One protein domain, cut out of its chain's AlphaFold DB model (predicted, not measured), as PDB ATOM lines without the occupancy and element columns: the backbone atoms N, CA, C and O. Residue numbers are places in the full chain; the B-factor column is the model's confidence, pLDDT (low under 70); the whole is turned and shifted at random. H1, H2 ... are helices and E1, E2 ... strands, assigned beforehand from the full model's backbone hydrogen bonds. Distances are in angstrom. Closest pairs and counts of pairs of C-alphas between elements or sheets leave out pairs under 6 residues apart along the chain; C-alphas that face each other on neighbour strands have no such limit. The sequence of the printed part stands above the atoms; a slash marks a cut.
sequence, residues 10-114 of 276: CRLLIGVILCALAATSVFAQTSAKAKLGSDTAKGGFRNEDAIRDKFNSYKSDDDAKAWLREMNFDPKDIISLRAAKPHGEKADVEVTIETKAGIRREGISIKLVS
ATOM      1  N   CYS A  10      74.310  39.474  19.962       36.22
ATOM      2  CA  CYS A  10      73.472  38.975  21.058       36.22
ATOM      3  C   CYS A  10      72.111  39.702  21.143       36.22
ATOM      4  O   CYS A  10      71.087  39.079  21.408       36.22
ATOM      5  N   ARG A  11      72.061  41.009  20.827       39.19
ATOM      6  CA  ARG A  11      70.797  41.776  20.774       39.19
ATOM      7  C   ARG A  11      69.909  41.397  19.583       39.19
ATOM      8  O   ARG A  11      68.689  41.407  19.718       39.19
ATOM      9  N   LEU A  12      70.508  41.025  18.450       40.22
ATOM     10  CA  LEU A  12      69.769  40.611  17.255       40.22
ATOM     11  C   LEU A  12      69.113  39.230  17.442       40.22
ATOM     12  O   LEU A  12      67.966  39.039  17.055       40.22
ATOM     13  N   LEU A  13      69.803  38.293  18.106       39.16
ATOM     14  CA  LEU A  13      69.281  36.946  18.365       39.16
ATOM     15  C   LEU A  13      68.097  36.952  19.353       39.16
ATOM     16  O   LEU A  13      67.110  36.256  19.136       39.16
ATOM     17  N   ILE A  14      68.159  37.786  20.398       44.84
ATOM     18  CA  ILE A  14      67.076  37.916  21.390       44.84
ATOM     19  C   ILE A  14      65.833  38.578  20.768       44.84
ATOM     20  O   ILE A  14      64.715  38.141  21.032       44.84
ATOM     21  N   GLY A  15      66.007  39.577  19.891       39.97
ATOM     22  CA  GLY A  15      64.896  40.241  19.196       39.97
ATOM     23  C   GLY A  15      64.138  39.336  18.215       39.97
ATOM     24  O   GLY A  15      62.911  39.406  18.136       39.97
ATOM     25  N   VAL A  16      64.845  38.441  17.515       46.38
ATOM     26  CA  VAL A  16      64.237  37.470  16.583       46.38
ATOM     27  C   VAL A  16      63.482  36.367  17.334       46.38
ATOM     28  O   VAL A  16      62.377  36.005  16.933       46.38
ATOM     29  N   ILE A  17      64.017  35.886  18.462       46.69
ATOM     30  CA  ILE A  17      63.354  34.869  19.296       46.69
ATOM     31  C   ILE A  17      62.090  35.437  19.966       46.69
ATOM     32  O   ILE A  17      61.057  34.765  19.979       46.69
ATOM     33  N   LEU A  18      62.118  36.689  20.448       41.25
ATOM     34  CA  LEU A  18      60.929  37.340  21.017       41.25
ATOM     35  C   LEU A  18      59.831  37.578  19.963       41.25
ATOM     36  O   LEU A  18      58.657  37.346  20.249       41.25
ATOM     37  N   CYS A  19      60.193  37.989  18.740       43.78
ATOM     38  CA  CYS A  19      59.235  38.130  17.635       43.78
ATOM     39  C   CYS A  19      58.632  36.784  17.211       43.78
ATOM     40  O   CYS A  19      57.435  36.717  16.945       43.78
ATOM     41  N   ALA A  20      59.424  35.707  17.179       43.81
ATOM     42  CA  ALA A  20      58.935  34.374  16.834       43.81
ATOM     43  C   ALA A  20      57.970  33.811  17.896       43.81
ATOM     44  O   ALA A  20      56.934  33.256  17.539       43.81
ATOM     45  N   LEU A  21      58.252  34.007  19.190       42.62
ATOM     46  CA  LEU A  21      57.363  33.608  20.296       42.62
ATOM     47  C   LEU A  21      56.072  34.450  20.358       42.62
ATOM     48  O   LEU A  21      54.989  33.939  20.656       42.62
ATOM     49  N   ALA A  22      56.158  35.745  20.041       44.03
ATOM     50  CA  ALA A  22      54.985  36.609  19.921       44.03
ATOM     51  C   ALA A  22      54.125  36.235  18.699       44.03
ATOM     52  O   ALA A  22      52.900  36.203  18.782       44.03
ATOM     53  N   ALA A  23      54.747  35.883  17.570       45.53
ATOM     54  CA  ALA A  23      54.030  35.434  16.383       45.53
ATOM     55  C   ALA A  23      53.317  34.091  16.619       45.53
ATOM     56  O   ALA A  23      52.131  33.974  16.315       45.53
ATOM     57  N   THR A  24      53.980  33.091  17.213       46.12
ATOM     58  CA  THR A  24      53.363  31.778  17.483       46.12
ATOM     59  C   THR A  24      52.201  31.865  18.470       46.12
ATOM     60  O   THR A  24      51.178  31.214  18.258       46.12
ATOM     61  N   SER A  25      52.297  32.712  19.498       47.91
ATOM     62  CA  SER A  25      51.199  32.939  20.448       47.91
ATOM     63  C   SER A  25      50.002  33.657  19.811       47.91
ATOM     64  O   SER A  25      48.861  33.255  20.043       47.91
ATOM     65  N   VAL A  26      50.229  34.640  18.933       48.88
ATOM     66  CA  VAL A  26      49.156  35.321  18.181       48.88
ATOM     67  C   VAL A  26      48.480  34.379  17.172       48.88
ATOM     68  O   VAL A  26      47.247  34.370  17.067       48.88
ATOM     69  N   PHE A  27      49.245  33.538  16.466       46.75
ATOM     70  CA  PHE A  27      48.706  32.514  15.555       46.75
ATOM     71  C   PHE A  27      47.929  31.406  16.300       46.75
ATOM     72  O   PHE A  27      46.847  30.987  15.873       46.75
ATOM     73  N   ALA A  28      48.412  30.962  17.462       45.69
ATOM     74  CA  ALA A  28      47.693  30.009  18.310       45.69
ATOM     75  C   ALA A  28      46.385  30.608  18.864       45.69
ATOM     76  O   ALA A  28      45.343  29.955  18.889       45.69
ATOM     77  N   GLN A  29      46.394  31.887  19.244       45.22
ATOM     78  CA  GLN A  29      45.212  32.558  19.785       45.22
ATOM     79  C   GLN A  29      44.146  32.848  18.711       45.22
ATOM     80  O   GLN A  29      42.945  32.804  18.995       45.22
ATOM     81  N   THR A  30      44.557  33.119  17.469       56.12
ATOM     82  CA  THR A  30      43.640  33.298  16.328       56.12
ATOM     83  C   THR A  30      43.016  31.976  15.875       56.12
ATOM     84  O   THR A  30      41.805  31.932  15.653       56.12
ATOM     85  N   SER A  31      43.786  30.885  15.832       61.38
ATOM     86  CA  SER A  31      43.264  29.545  15.513       61.38
ATOM     87  C   SER A  31      42.312  29.001  16.588       61.38
ATOM     88  O   SER A  31      41.254  28.468  16.250       61.38
ATOM     89  N   ALA A  32      42.601  29.218  17.876       60.94
ATOM     90  CA  ALA A  32      41.709  28.831  18.972       60.94
ATOM     91  C   ALA A  32      40.365  29.583  18.937       60.94
ATOM     92  O   ALA A  32      39.307  28.972  19.100       60.94
ATOM     93  N   LYS A  33      40.375  30.897  18.659       63.50
ATOM     94  CA  LYS A  33      39.144  31.694  18.488       63.50
ATOM     95  C   LYS A  33      38.332  31.257  17.268       63.50
ATOM     96  O   LYS A  33      37.108  31.190  17.354       63.50
ATOM     97  N   ALA A  34      38.993  30.940  16.154       64.06
ATOM     98  CA  ALA A  34      38.328  30.427  14.958       64.06
ATOM     99  C   ALA A  34      37.678  29.057  15.213       64.06
ATOM    100  O   ALA A  34      36.518  28.852  14.857       64.06
ATOM    101  N   LYS A  35      38.385  28.153  15.905       71.69
ATOM    102  CA  LYS A  35      37.855  26.850  16.321       71.69
ATOM    103  C   LYS A  35      36.646  27.000  17.244       71.69
ATOM    104  O   LYS A  35      35.615  26.398  16.973       71.69
ATOM    105  N   LEU A  36      36.729  27.861  18.260       72.31
ATOM    106  CA  LEU A  36      35.611  28.133  19.168       72.31
ATOM    107  C   LEU A  36      34.384  28.688  18.425       72.31
ATOM    108  O   LEU A  36      33.263  28.247  18.671       72.31
ATOM    109  N   GLY A  37      34.585  29.624  17.490       67.62
ATOM    110  CA  GLY A  37      33.510  30.159  16.651       67.62
ATOM    111  C   GLY A  37      32.859  29.093  15.761       67.62
ATOM    112  O   GLY A  37      31.634  29.028  15.679       67.62
ATOM    113  N   SER A  38      33.666  28.220  15.150       67.69
ATOM    114  CA  SER A  38      33.192  27.070  14.365       67.69
ATOM    115  C   SER A  38      32.411  26.070  15.224       67.69
ATOM    116  O   SER A  38      31.322  25.647  14.839       67.69
ATOM    117  N   ASP A  39      32.941  25.697  16.390       75.06
ATOM    118  CA  ASP A  39      32.303  24.741  17.301       75.06
ATOM    119  C   ASP A  39      30.963  25.300  17.820       75.06
ATOM    120  O   ASP A  39      29.964  24.580  17.861       75.06
ATOM    121  N   THR A  40      30.898  26.611  18.093       73.75
ATOM    122  CA  THR A  40      29.655  27.319  18.452       73.75
ATOM    123  C   THR A  40      28.619  27.254  17.324       73.75
ATOM    124  O   THR A  40      27.460  26.925  17.575       73.75
ATOM    125  N   ALA A  41      29.022  27.516  16.075       68.44
ATOM    126  CA  ALA A  41      28.119  27.457  14.924       68.44
ATOM    127  C   ALA A  41      27.571  26.038  14.689       68.44
ATOM    128  O   ALA A  41      26.367  25.855  14.521       68.44
ATOM    129  N   LYS A  42      28.433  25.016  14.761       74.12
ATOM    130  CA  LYS A  42      28.020  23.604  14.671       74.12
ATOM    131  C   LYS A  42      27.049  23.216  15.788       74.12
ATOM    132  O   LYS A  42      26.120  22.448  15.547       74.12
ATOM    133  N   GLY A  43      27.250  23.741  16.997       77.88
ATOM    134  CA  GLY A  43      26.329  23.556  18.120       77.88
ATOM    135  C   GLY A  43      24.931  24.111  17.835       77.88
ATOM    136  O   GLY A  43      23.947  23.435  18.125       77.88
ATOM    137  N   GLY A  44      24.850  25.293  17.213       79.25
ATOM    138  CA  GLY A  44      23.593  25.895  16.755       79.25
ATOM    139  C   GLY A  44      22.832  24.994  15.782       79.25
ATOM    140  O   GLY A  44      21.705  24.602  16.078       79.25
ATOM    141  N   PHE A  45      23.483  24.550  14.702       76.94
ATOM    142  CA  PHE A  45      22.844  23.686  13.697       76.94
ATOM    143  C   PHE A  45      22.335  22.362  14.275       76.94
ATOM    144  O   PHE A  45      21.208  21.958  14.003       76.94
ATOM    145  N   ARG A  46      23.126  21.713  15.138       85.88
ATOM    146  CA  ARG A  46      22.694  20.486  15.829       85.88
ATOM    147  C   ARG A  46      21.482  20.722  16.729       85.88
ATOM    148  O   ARG A  46      20.678  19.818  16.927       85.88
ATOM    149  N   ASN A  47      21.372  21.912  17.317       87.12
ATOM    150  CA  ASN A  47      20.226  22.277  18.140       87.12
ATOM    151  C   ASN A  47      18.962  22.484  17.295       87.12
ATOM    152  O   ASN A  47      17.895  22.045  17.711       87.12
ATOM    153  N   GLU A  48      19.087  23.102  16.121       90.69
ATOM    154  CA  GLU A  48      17.985  23.237  15.160       90.69
ATOM    155  C   GLU A  48      17.478  21.868  14.693       90.69
ATOM    156  O   GLU A  48      16.274  21.622  14.721       90.69
ATOM    157  N   ASP A  49      18.388  20.950  14.344       92.12
ATOM    158  CA  ASP A  49      18.034  19.577  13.963       92.12
ATOM    159  C   ASP A  49      17.288  18.856  15.094       92.12
ATOM    160  O   ASP A  49      16.235  18.265  14.867       92.12
ATOM    161  N   ALA A  50      17.778  18.971  16.332       92.31
ATOM    162  CA  ALA A  50      17.125  18.362  17.487       92.31
ATOM    163  C   ALA A  50      15.709  18.918  17.725       92.31
ATOM    164  O   ALA A  50      14.799  18.157  18.042       92.31
ATOM    165  N   ILE A  51      15.502  20.230  17.569       94.62
ATOM    166  CA  ILE A  51      14.177  20.852  17.718       94.62
ATOM    167  C   ILE A  51      13.232  20.390  16.605       94.62
ATOM    168  O   ILE A  51      12.096  20.010  16.894       94.62
ATOM    169  N   ARG A  52      13.700  20.347  15.350       96.69
ATOM    170  CA  ARG A  52      12.943  19.782  14.221       96.69
ATOM    171  C   ARG A  52      12.493  18.349  14.521       96.69
ATOM    172  O   ARG A  52      11.323  18.019  14.342       96.69
ATOM    173  N   ASP A  53      13.411  17.502  14.974       97.31
ATOM    174  CA  ASP A  53      13.138  16.080  15.201       97.31
ATOM    175  C   ASP A  53      12.171  15.858  16.370       97.31
ATOM    176  O   ASP A  53      11.301  14.983  16.295       97.31
ATOM    177  N   LYS A  54      12.245  16.704  17.405       97.25
ATOM    178  CA  LYS A  54      11.259  16.739  18.492       97.25
ATOM    179  C   LYS A  54       9.859  17.089  17.996       97.25
ATOM    180  O   LYS A  54       8.918  16.377  18.335       97.25
ATOM    181  N   PHE A  55       9.710  18.111  17.150       98.25
ATOM    182  CA  PHE A  55       8.415  18.424  16.532       98.25
ATOM    183  C   PHE A  55       7.876  17.242  15.718       98.25
ATOM    184  O   PHE A  55       6.729  16.846  15.904       98.25
ATOM    185  N   ASN A  56       8.705  16.608  14.884       98.25
ATOM    186  CA  ASN A  56       8.298  15.412  14.133       98.25
ATOM    187  C   ASN A  56       7.922  14.223  15.043       98.25
ATOM    188  O   ASN A  56       7.175  13.340  14.625       98.25
ATOM    189  N   SER A  57       8.377  14.231  16.298       97.50
ATOM    190  CA  SER A  57       8.085  13.222  17.323       97.50
ATOM    191  C   SER A  57       7.091  13.713  18.392       97.50
ATOM    192  O   SER A  57       7.013  13.123  19.473       97.50
ATOM    193  N   TYR A  58       6.304  14.769  18.121       97.88
ATOM    194  CA  TYR A  58       5.485  15.458  19.136       97.88
ATOM    195  C   TYR A  58       4.507  14.556  19.902       97.88
ATOM    196  O   TYR A  58       4.116  14.871  21.022       97.88
ATOM    197  N   LYS A  59       4.095  13.417  19.332       96.94
ATOM    198  CA  LYS A  59       3.195  12.470  20.010       96.94
ATOM    199  C   LYS A  59       3.832  11.877  21.274       96.94
ATOM    200  O   LYS A  59       3.132  11.670  22.267       96.94
ATOM    201  N   SER A  60       5.145  11.656  21.263       96.81
ATOM    202  CA  SER A  60       5.911  11.102  22.387       96.81
ATOM    203  C   SER A  60       6.797  12.124  23.102       96.81
ATOM    204  O   SER A  60       7.247  11.836  24.204       96.81
ATOM    205  N   ASP A  61       7.049  13.296  22.514       96.69
ATOM    206  CA  ASP A  61       7.922  14.322  23.098       96.69
ATOM    207  C   ASP A  61       7.124  15.401  23.851       96.69
ATOM    208  O   ASP A  61       6.304  16.117  23.271       96.69
ATOM    209  N   ASP A  62       7.344  15.515  25.161       95.56
ATOM    210  CA  ASP A  62       6.576  16.433  26.009       95.56
ATOM    211  C   ASP A  62       6.974  17.906  25.837       95.56
ATOM    212  O   ASP A  62       6.110  18.778  25.978       95.56
ATOM    213  N   ASP A  63       8.226  18.193  25.457       94.62
ATOM    214  CA  ASP A  63       8.640  19.557  25.111       94.62
ATOM    215  C   ASP A  63       7.908  20.019  23.850       94.62
ATOM    216  O   ASP A  63       7.317  21.095  23.839       94.62
ATOM    217  N   ALA A  64       7.858  19.180  22.812       96.62
ATOM    218  CA  ALA A  64       7.148  19.495  21.578       96.62
ATOM    219  C   ALA A  64       5.644  19.716  21.808       96.62
ATOM    220  O   ALA A  64       5.071  20.659  21.260       96.62
ATOM    221  N   LYS A  65       4.994  18.917  22.670       97.88
ATOM    222  CA  LYS A  65       3.596  19.172  23.070       97.88
ATOM    223  C   LYS A  65       3.441  20.517  23.771       97.88
ATOM    224  O   LYS A  65       2.432  21.188  23.575       97.88
ATOM    225  N   ALA A  66       4.392  20.900  24.619       96.38
ATOM    226  CA  ALA A  66       4.365  22.191  25.292       96.38
ATOM    227  C   ALA A  66       4.580  23.351  24.304       96.38
ATOM    228  O   ALA A  66       3.842  24.330  24.371       96.38
ATOM    229  N   TRP A  67       5.494  23.215  23.338       97.44
ATOM    230  CA  TRP A  67       5.696  24.193  22.262       97.44
ATOM    231  C   TRP A  67       4.435  24.401  21.434       97.44
ATOM    232  O   TRP A  67       4.030  25.537  21.222       97.44
ATOM    233  N   LEU A  68       3.772  23.316  21.032       97.75
ATOM    234  CA  LEU A  68       2.517  23.384  20.282       97.75
ATOM    235  C   LEU A  68       1.433  24.144  21.051       97.75
ATOM    236  O   LEU A  68       0.762  24.991  20.467       97.75
ATOM    237  N   ARG A  69       1.317  23.920  22.366       96.81
ATOM    238  CA  ARG A  69       0.371  24.666  23.209       96.81
ATOM    239  C   ARG A  69       0.717  26.148  23.314       96.81
ATOM    240  O   ARG A  69      -0.186  26.969  23.229       96.81
ATOM    241  N   GLU A  70       1.994  26.501  23.461       95.19
ATOM    242  CA  GLU A  70       2.435  27.908  23.420       95.19
ATOM    243  C   GLU A  70       2.163  28.541  22.042       95.19
ATOM    244  O   GLU A  70       1.887  29.734  21.954       95.19
ATOM    245  N   MET A  71       2.164  27.732  20.975       95.31
ATOM    246  CA  MET A  71       1.762  28.125  19.620       95.31
ATOM    247  C   MET A  71       0.238  28.138  19.394       95.31
ATOM    248  O   MET A  71      -0.210  28.351  18.268       95.31
ATOM    249  N   ASN A  72      -0.562  27.938  20.446       95.06
ATOM    250  CA  ASN A  72      -2.026  27.848  20.416       95.06
ATOM    251  C   ASN A  72      -2.586  26.671  19.595       95.06
ATOM    252  O   ASN A  72      -3.691  26.750  19.060       95.06
ATOM    253  N   PHE A  73      -1.854  25.560  19.525       96.62
ATOM    254  CA  PHE A  73      -2.348  24.286  19.006       96.62
ATOM    255  C   PHE A  73      -2.560  23.298  20.157       96.62
ATOM    256  O   PHE A  73      -1.644  23.056  20.947       96.62
ATOM    257  N   ASP A  74      -3.739  22.674  20.243       96.94
ATOM    258  CA  ASP A  74      -3.915  21.492  21.092       96.94
ATOM    259  C   ASP A  74      -3.301  20.275  20.373       96.94
ATOM    260  O   ASP A  74      -3.779  19.909  19.295       96.94
ATOM    261  N   PRO A  75      -2.277  19.601  20.940       97.00
ATOM    262  CA  PRO A  75      -1.694  18.403  20.337       97.00
ATOM    263  C   PRO A  75      -2.703  17.290  20.015       97.00
ATOM    264  O   PRO A  75      -2.409  16.448  19.167       97.00
ATOM    265  N   LYS A  76      -3.864  17.260  20.684       96.56
ATOM    266  CA  LYS A  76      -4.935  16.282  20.435       96.56
ATOM    267  C   LYS A  76      -5.710  16.544  19.143       96.56
ATOM    268  O   LYS A  76      -6.239  15.597  18.568       96.56
ATOM    269  N   ASP A  77      -5.754  17.794  18.691       96.81
ATOM    270  CA  ASP A  77      -6.505  18.212  17.501       96.81
ATOM    271  C   ASP A  77      -5.661  18.175  16.217       96.81
ATOM    272  O   ASP A  77      -6.174  18.404  15.117       96.81
ATOM    273  N   ILE A  78      -4.365  17.873  16.346       98.19
ATOM    274  CA  ILE A  78      -3.428  17.771  15.226       98.19
ATOM    275  C   ILE A  78      -3.650  16.452  14.485       98.19
ATOM    276  O   ILE A  78      -3.392  15.370  15.019       98.19
ATOM    277  N   ILE A  79      -4.076  16.561  13.227       98.31
ATOM    278  CA  ILE A  79      -4.244  15.442  12.290       98.31
ATOM    279  C   ILE A  79      -2.869  14.992  11.790       98.31
ATOM    280  O   ILE A  79      -2.520  13.811  11.874       98.31
ATOM    281  N   SER A  80      -2.067  15.945  11.312       97.94
ATOM    282  CA  SER A  80      -0.706  15.709  10.842       97.94
ATOM    283  C   SER A  80       0.203  16.900  11.159       97.94
ATOM    284  O   SER A  80      -0.245  18.040  11.287       97.94
ATOM    285  N   LEU A  81       1.497  16.625  11.336       98.31
ATOM    286  CA  LEU A  81       2.522  17.638  11.569       98.31
ATOM    287  C   LEU A  81       3.803  17.236  10.847       98.31
ATOM    288  O   LEU A  81       4.239  16.087  10.938       98.31
ATOM    289  N   ARG A  82       4.422  18.200  10.165       97.88
ATOM    290  CA  ARG A  82       5.749  18.064   9.562       97.88
ATOM    291  C   ARG A  82       6.615  19.259   9.931       97.88
ATOM    292  O   ARG A  82       6.256  20.389   9.620       97.88
ATOM    293  N   ALA A  83       7.779  19.000  10.511       97.00
ATOM    294  CA  ALA A  83       8.820  19.993  10.734       97.00
ATOM    295  C   ALA A  83       9.999  19.779   9.778       97.00
ATOM    296  O   ALA A  83      10.504  18.661   9.625       97.00
ATOM    297  N   ALA A  84      10.461  20.856   9.149       94.75
ATOM    298  CA  ALA A  84      11.592  20.855   8.229       94.75
ATOM    299  C   ALA A  84      12.468  22.097   8.430       94.75
ATOM    300  O   ALA A  84      12.053  23.068   9.056       94.75
ATOM    301  N   LYS A  85      13.689  22.067   7.889       90.25
ATOM    302  CA  LYS A  85      14.531  23.264   7.782       90.25
ATOM    303  C   LYS A  85      14.223  23.943   6.444       90.25
ATOM    304  O   LYS A  85      14.454  23.301   5.416       90.25
ATOM    305  N   PRO A  86      13.664  25.163   6.427       84.75
ATOM    306  CA  PRO A  86      13.362  25.847   5.177       84.75
ATOM    307  C   PRO A  86      14.651  26.302   4.476       84.75
ATOM    308  O   PRO A  86      15.714  26.421   5.088       84.75
ATOM    309  N   HIS A  87      14.553  26.585   3.178       68.06
ATOM    310  CA  HIS A  87      15.568  27.351   2.456       68.06
ATOM    311  C   HIS A  87      15.159  28.828   2.482       68.06
ATOM    312  O   HIS A  87      14.309  29.239   1.705       68.06
ATOM    313  N   GLY A  88      15.717  29.619   3.402       61.09
ATOM    314  CA  GLY A  88      15.334  31.024   3.590       61.09
ATOM    315  C   GLY A  88      15.976  31.663   4.826       61.09
ATOM    316  O   GLY A  88      16.658  30.984   5.587       61.09
ATOM    317  N   GLU A  89      15.807  32.981   4.994       65.19
ATOM    318  CA  GLU A  89      16.716  33.823   5.796       65.19
ATOM    319  C   GLU A  89      16.505  33.833   7.325       65.19
ATOM    320  O   GLU A  89      17.466  34.117   8.045       65.19
ATOM    321  N   LYS A  90      15.285  33.596   7.843       75.38
ATOM    322  CA  LYS A  90      14.942  33.930   9.250       75.38
ATOM    323  C   LYS A  90      14.417  32.783  10.111       75.38
ATOM    324  O   LYS A  90      14.748  32.732  11.299       75.38
ATOM    325  N   ALA A  91      13.602  31.895   9.548       83.06
ATOM    326  CA  ALA A  91      13.143  30.702  10.248       83.06
ATOM    327  C   ALA A  91      14.205  29.598  10.159       83.06
ATOM    328  O   ALA A  91      14.621  29.211   9.070       83.06
ATOM    329  N   ASP A  92      14.617  29.073  11.308       88.88
ATOM    330  CA  ASP A  92      15.580  27.973  11.391       88.88
ATOM    331  C   ASP A  92      14.868  26.608  11.280       88.88
ATOM    332  O   ASP A  92      15.420  25.638  10.754       88.88
ATOM    333  N   VAL A  93      13.606  26.550  11.728       92.50
ATOM    334  CA  VAL A  93      12.677  25.422  11.566       92.50
ATOM    335  C   VAL A  93      11.314  25.952  11.135       92.50
ATOM    336  O   VAL A  93      10.847  26.968  11.639       92.50
ATOM    337  N   GLU A  94      10.657  25.242  10.228       93.69
ATOM    338  CA  GLU A  94       9.283  25.496   9.819       93.69
ATOM    339  C   GLU A  94       8.416  24.287  10.163       93.69
ATOM    340  O   GLU A  94       8.779  23.149   9.849       93.69
ATOM    341  N   VAL A  95       7.273  24.533  10.802       95.50
ATOM    342  CA  VAL A  95       6.312  23.500  11.194       95.50
ATOM    343  C   VAL A  95       5.023  23.691  10.399       95.50
ATOM    344  O   VAL A  95       4.355  24.714  10.512       95.50
ATOM    345  N   THR A  96       4.670  22.699   9.586       96.81
ATOM    346  CA  THR A  96       3.369  22.606   8.915       96.81
ATOM    347  C   THR A  96       2.449  21.739   9.764       96.81
ATOM    348  O   THR A  96       2.779  20.585  10.035       96.81
ATOM    349  N   ILE A  97       1.317  22.295  10.194       97.88
ATOM    350  CA  ILE A  97       0.367  21.670  11.118       97.88
ATOM    351  C   ILE A  97      -0.999  21.611  10.444       97.88
ATOM    352  O   ILE A  97      -1.540  22.637  10.034       97.88
ATOM    353  N   GLU A  98      -1.562  20.413  10.354       98.25
ATOM    354  CA  GLU A  98      -2.908  20.167   9.856       98.25
ATOM    355  C   GLU A  98      -3.858  19.896  11.024       98.25
ATOM    356  O   GLU A  98      -3.622  19.023  11.863       98.25
ATOM    357  N   THR A  99      -4.961  20.635  11.054       97.44
ATOM    358  CA  THR A  99      -6.067  20.446  11.998       97.44
ATOM    359  C   THR A  99      -7.386  20.428  11.232       97.44
ATOM    360  O   THR A  99      -7.431  20.729  10.039       97.44
ATOM    361  N   LYS A 100      -8.501  20.173  11.924       95.75
ATOM    362  CA  LYS A 100      -9.844  20.322  11.334       95.75
ATOM    363  C   LYS A 100     -10.135  21.741  10.824       95.75
ATOM    364  O   LYS A 100     -10.981  21.899   9.953       95.75
ATOM    365  N   ALA A 101      -9.455  22.758  11.360       94.31
ATOM    366  CA  ALA A 101      -9.605  24.151  10.940       94.31
ATOM    367  C   ALA A 101      -8.790  24.496   9.676       94.31
ATOM    368  O   ALA A 101      -8.949  25.585   9.131       94.31
ATOM    369  N   GLY A 102      -7.924  23.589   9.213       96.31
ATOM    370  CA  GLY A 102      -7.073  23.770   8.040       96.31
ATOM    371  C   GLY A 102      -5.584  23.568   8.332       96.31
ATOM    372  O   GLY A 102      -5.191  23.113   9.411       96.31
ATOM    373  N   ILE A 103      -4.764  23.912   7.337       96.56
ATOM    374  CA  ILE A 103      -3.304  23.786   7.369       96.56
ATOM    375  C   ILE A 103      -2.686  25.146   7.692       96.56
ATOM    376  O   ILE A 103      -2.975  26.139   7.026       96.56
ATOM    377  N   ARG A 104      -1.801  25.187   8.691       94.69
ATOM    378  CA  ARG A 104      -0.995  26.365   9.035       94.69
ATOM    379  C   ARG A 104       0.489  26.039   8.922       94.69
ATOM    380  O   ARG A 104       0.907  24.923   9.222       94.69
ATOM    381  N   ARG A 105       1.279  27.022   8.496       92.81
ATOM    382  CA  ARG A 105       2.740  26.954   8.394       92.81
ATOM    383  C   ARG A 105       3.330  27.998   9.331       92.81
ATOM    384  O   ARG A 105       2.932  29.154   9.272       92.81
ATOM    385  N   GLU A 106       4.233  27.568  10.201       92.69
ATOM    386  CA  GLU A 106       4.771  28.382  11.291       92.69
ATOM    387  C   GLU A 106       6.300  28.362  11.256       92.69
ATOM    388  O   GLU A 106       6.920  27.315  11.464       92.69
ATOM    389  N   GLY A 107       6.913  29.518  10.999       91.81
ATOM    390  CA  GLY A 107       8.364  29.688  11.040       91.81
ATOM    391  C   GLY A 107       8.863  29.966  12.459       91.81
ATOM    392  O   GLY A 107       8.318  30.825  13.154       91.81
ATOM    393  N   ILE A 108       9.921  29.276  12.883       92.25
ATOM    394  CA  ILE A 108      10.542  29.410  14.204       92.25
ATOM    395  C   ILE A 108      12.009  29.809  14.033       92.25
ATOM    396  O   ILE A 108      12.809  29.040  13.500       92.25
ATOM    397  N   SER A 109      12.387  30.990  14.527       91.38
ATOM    398  CA  SER A 109      13.797  31.354  14.706       91.38
ATOM    399  C   SER A 109      14.311  30.804  16.036       91.38
ATOM    400  O   SER A 109      13.691  31.000  17.077       91.38
ATOM    401  N   ILE A 110      15.450  30.122  16.027       91.12
ATOM    402  CA  ILE A 110      16.026  29.409  17.164       91.12
ATOM    403  C   ILE A 110      17.329  30.094  17.574       91.12
ATOM    404  O   ILE A 110      18.237  30.318  16.773       91.12
ATOM    405  N   LYS A 111      17.465  30.404  18.864       90.56
ATOM    406  CA  LYS A 111      18.713  30.900  19.455       90.56
ATOM    407  C   LYS A 111      19.181  29.937  20.538       90.56
ATOM    408  O   LYS A 111      18.544  29.796  21.578       90.56
ATOM    409  N   LEU A 112      20.321  29.288  20.297       89.38
ATOM    410  CA  LEU A 112      21.022  28.498  21.307       89.38
ATOM    411  C   LEU A 112      21.878  29.418  22.186       89.38
ATOM    412  O   LEU A 112      22.649  30.238  21.677       89.38
ATOM    413  N   VAL A 113      21.760  29.255  23.500       88.56
ATOM    414  CA  VAL A 113      22.561  29.968  24.502       88.56
ATOM    415  C   VAL A 113      23.060  28.996  25.569       88.56
ATOM    416  O   VAL A 113      22.336  28.103  25.996       88.56
ATOM    417  N   SER A 114      24.315  29.156  25.990       83.38
ATOM    418  CA  SER A 114      24.983  28.287  26.974       83.38
ATOM    419  C   SER A 114      25.367  29.009  28.271       83.38
ATOM    420  O   SER A 114      25.931  28.398  29.173       83.38
TER     421      SER A 114
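This is residues 10 to 114 of the 276 residues of the protein "Type II restriction endonuclease" of Acidobacteria bacterium (UniProt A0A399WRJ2). One very long helix, H1, makes the length of this rod; its residues 10 to 39 stick out free, and its later residues 40 to 56 pack on a twisted sheet of three strands. The short helix H2 sits at the corner just past the end of H1, and together these parts make a small body at one end of the long arm. The printed part has 105 residues with two named helices and three named strands, in the order H1 H2 E1 E2 E3, and its class is mixed, helices and strands. The sheet has the order E1, E2, E3 and is antiparallel. The whole is extended, with a radius of gyration of the C-alphas of 23.9 A and spans of 86 by 26 by 17 A.

H1, residues 10 to 56, begins with C-alpha 10 at (73.472, 38.975, 21.058) and runs 69.6 A to C-alpha 56 at (8.298, 15.412, 14.133). H2 is residues 62 to 70, 12.5 A long. E1 is residues 78 to 84, 16.9 A, and E2 residues 93 to 99, 19.4 A. E3, residues 102 to 113, runs 34.5 A and ends with C-alpha 113 at (22.561, 29.968, 24.502).

H1 is on the sheet with residues 40 to 56; the closest C-alphas are those of Arg 52 and Ala 83 to E1, 5.4 A, and of Gly 44 and Leu 112 to E3, 5.8 A. H1 and H2 only just touch, only at the corner, with 3 pairs of C-alphas within 8 A, the closest Phe 55 and Ala 64 at 5.3 A; their lines are about perpendicular at 77 degrees. H2 is not on the sheet. E1, E2 and E3 form a meander, each strand the antiparallel neighbour of the one before. In the hairpin E1 and E2, N 82 and O 96 are 2.9 A apart, within hydrogen-bond range; in the hairpin E2 and E3, N 97 and O 104 are 2.8 A apart. In H1 and H2 every O i to N i+4 pair is within hydrogen-bond range.

The two C-alphas farthest apart, those of Cys 10 and Lys 100, are 85.9 A from each other. Without residues 10 to 39 the body spans 40 by 26 by 17 A. The printed part has no cut, and no link is long. The mean pLDDT of the printed part is 80.0; it is under 70 at residues 10 to 34, 37 to 38, 41 and 87 to 89.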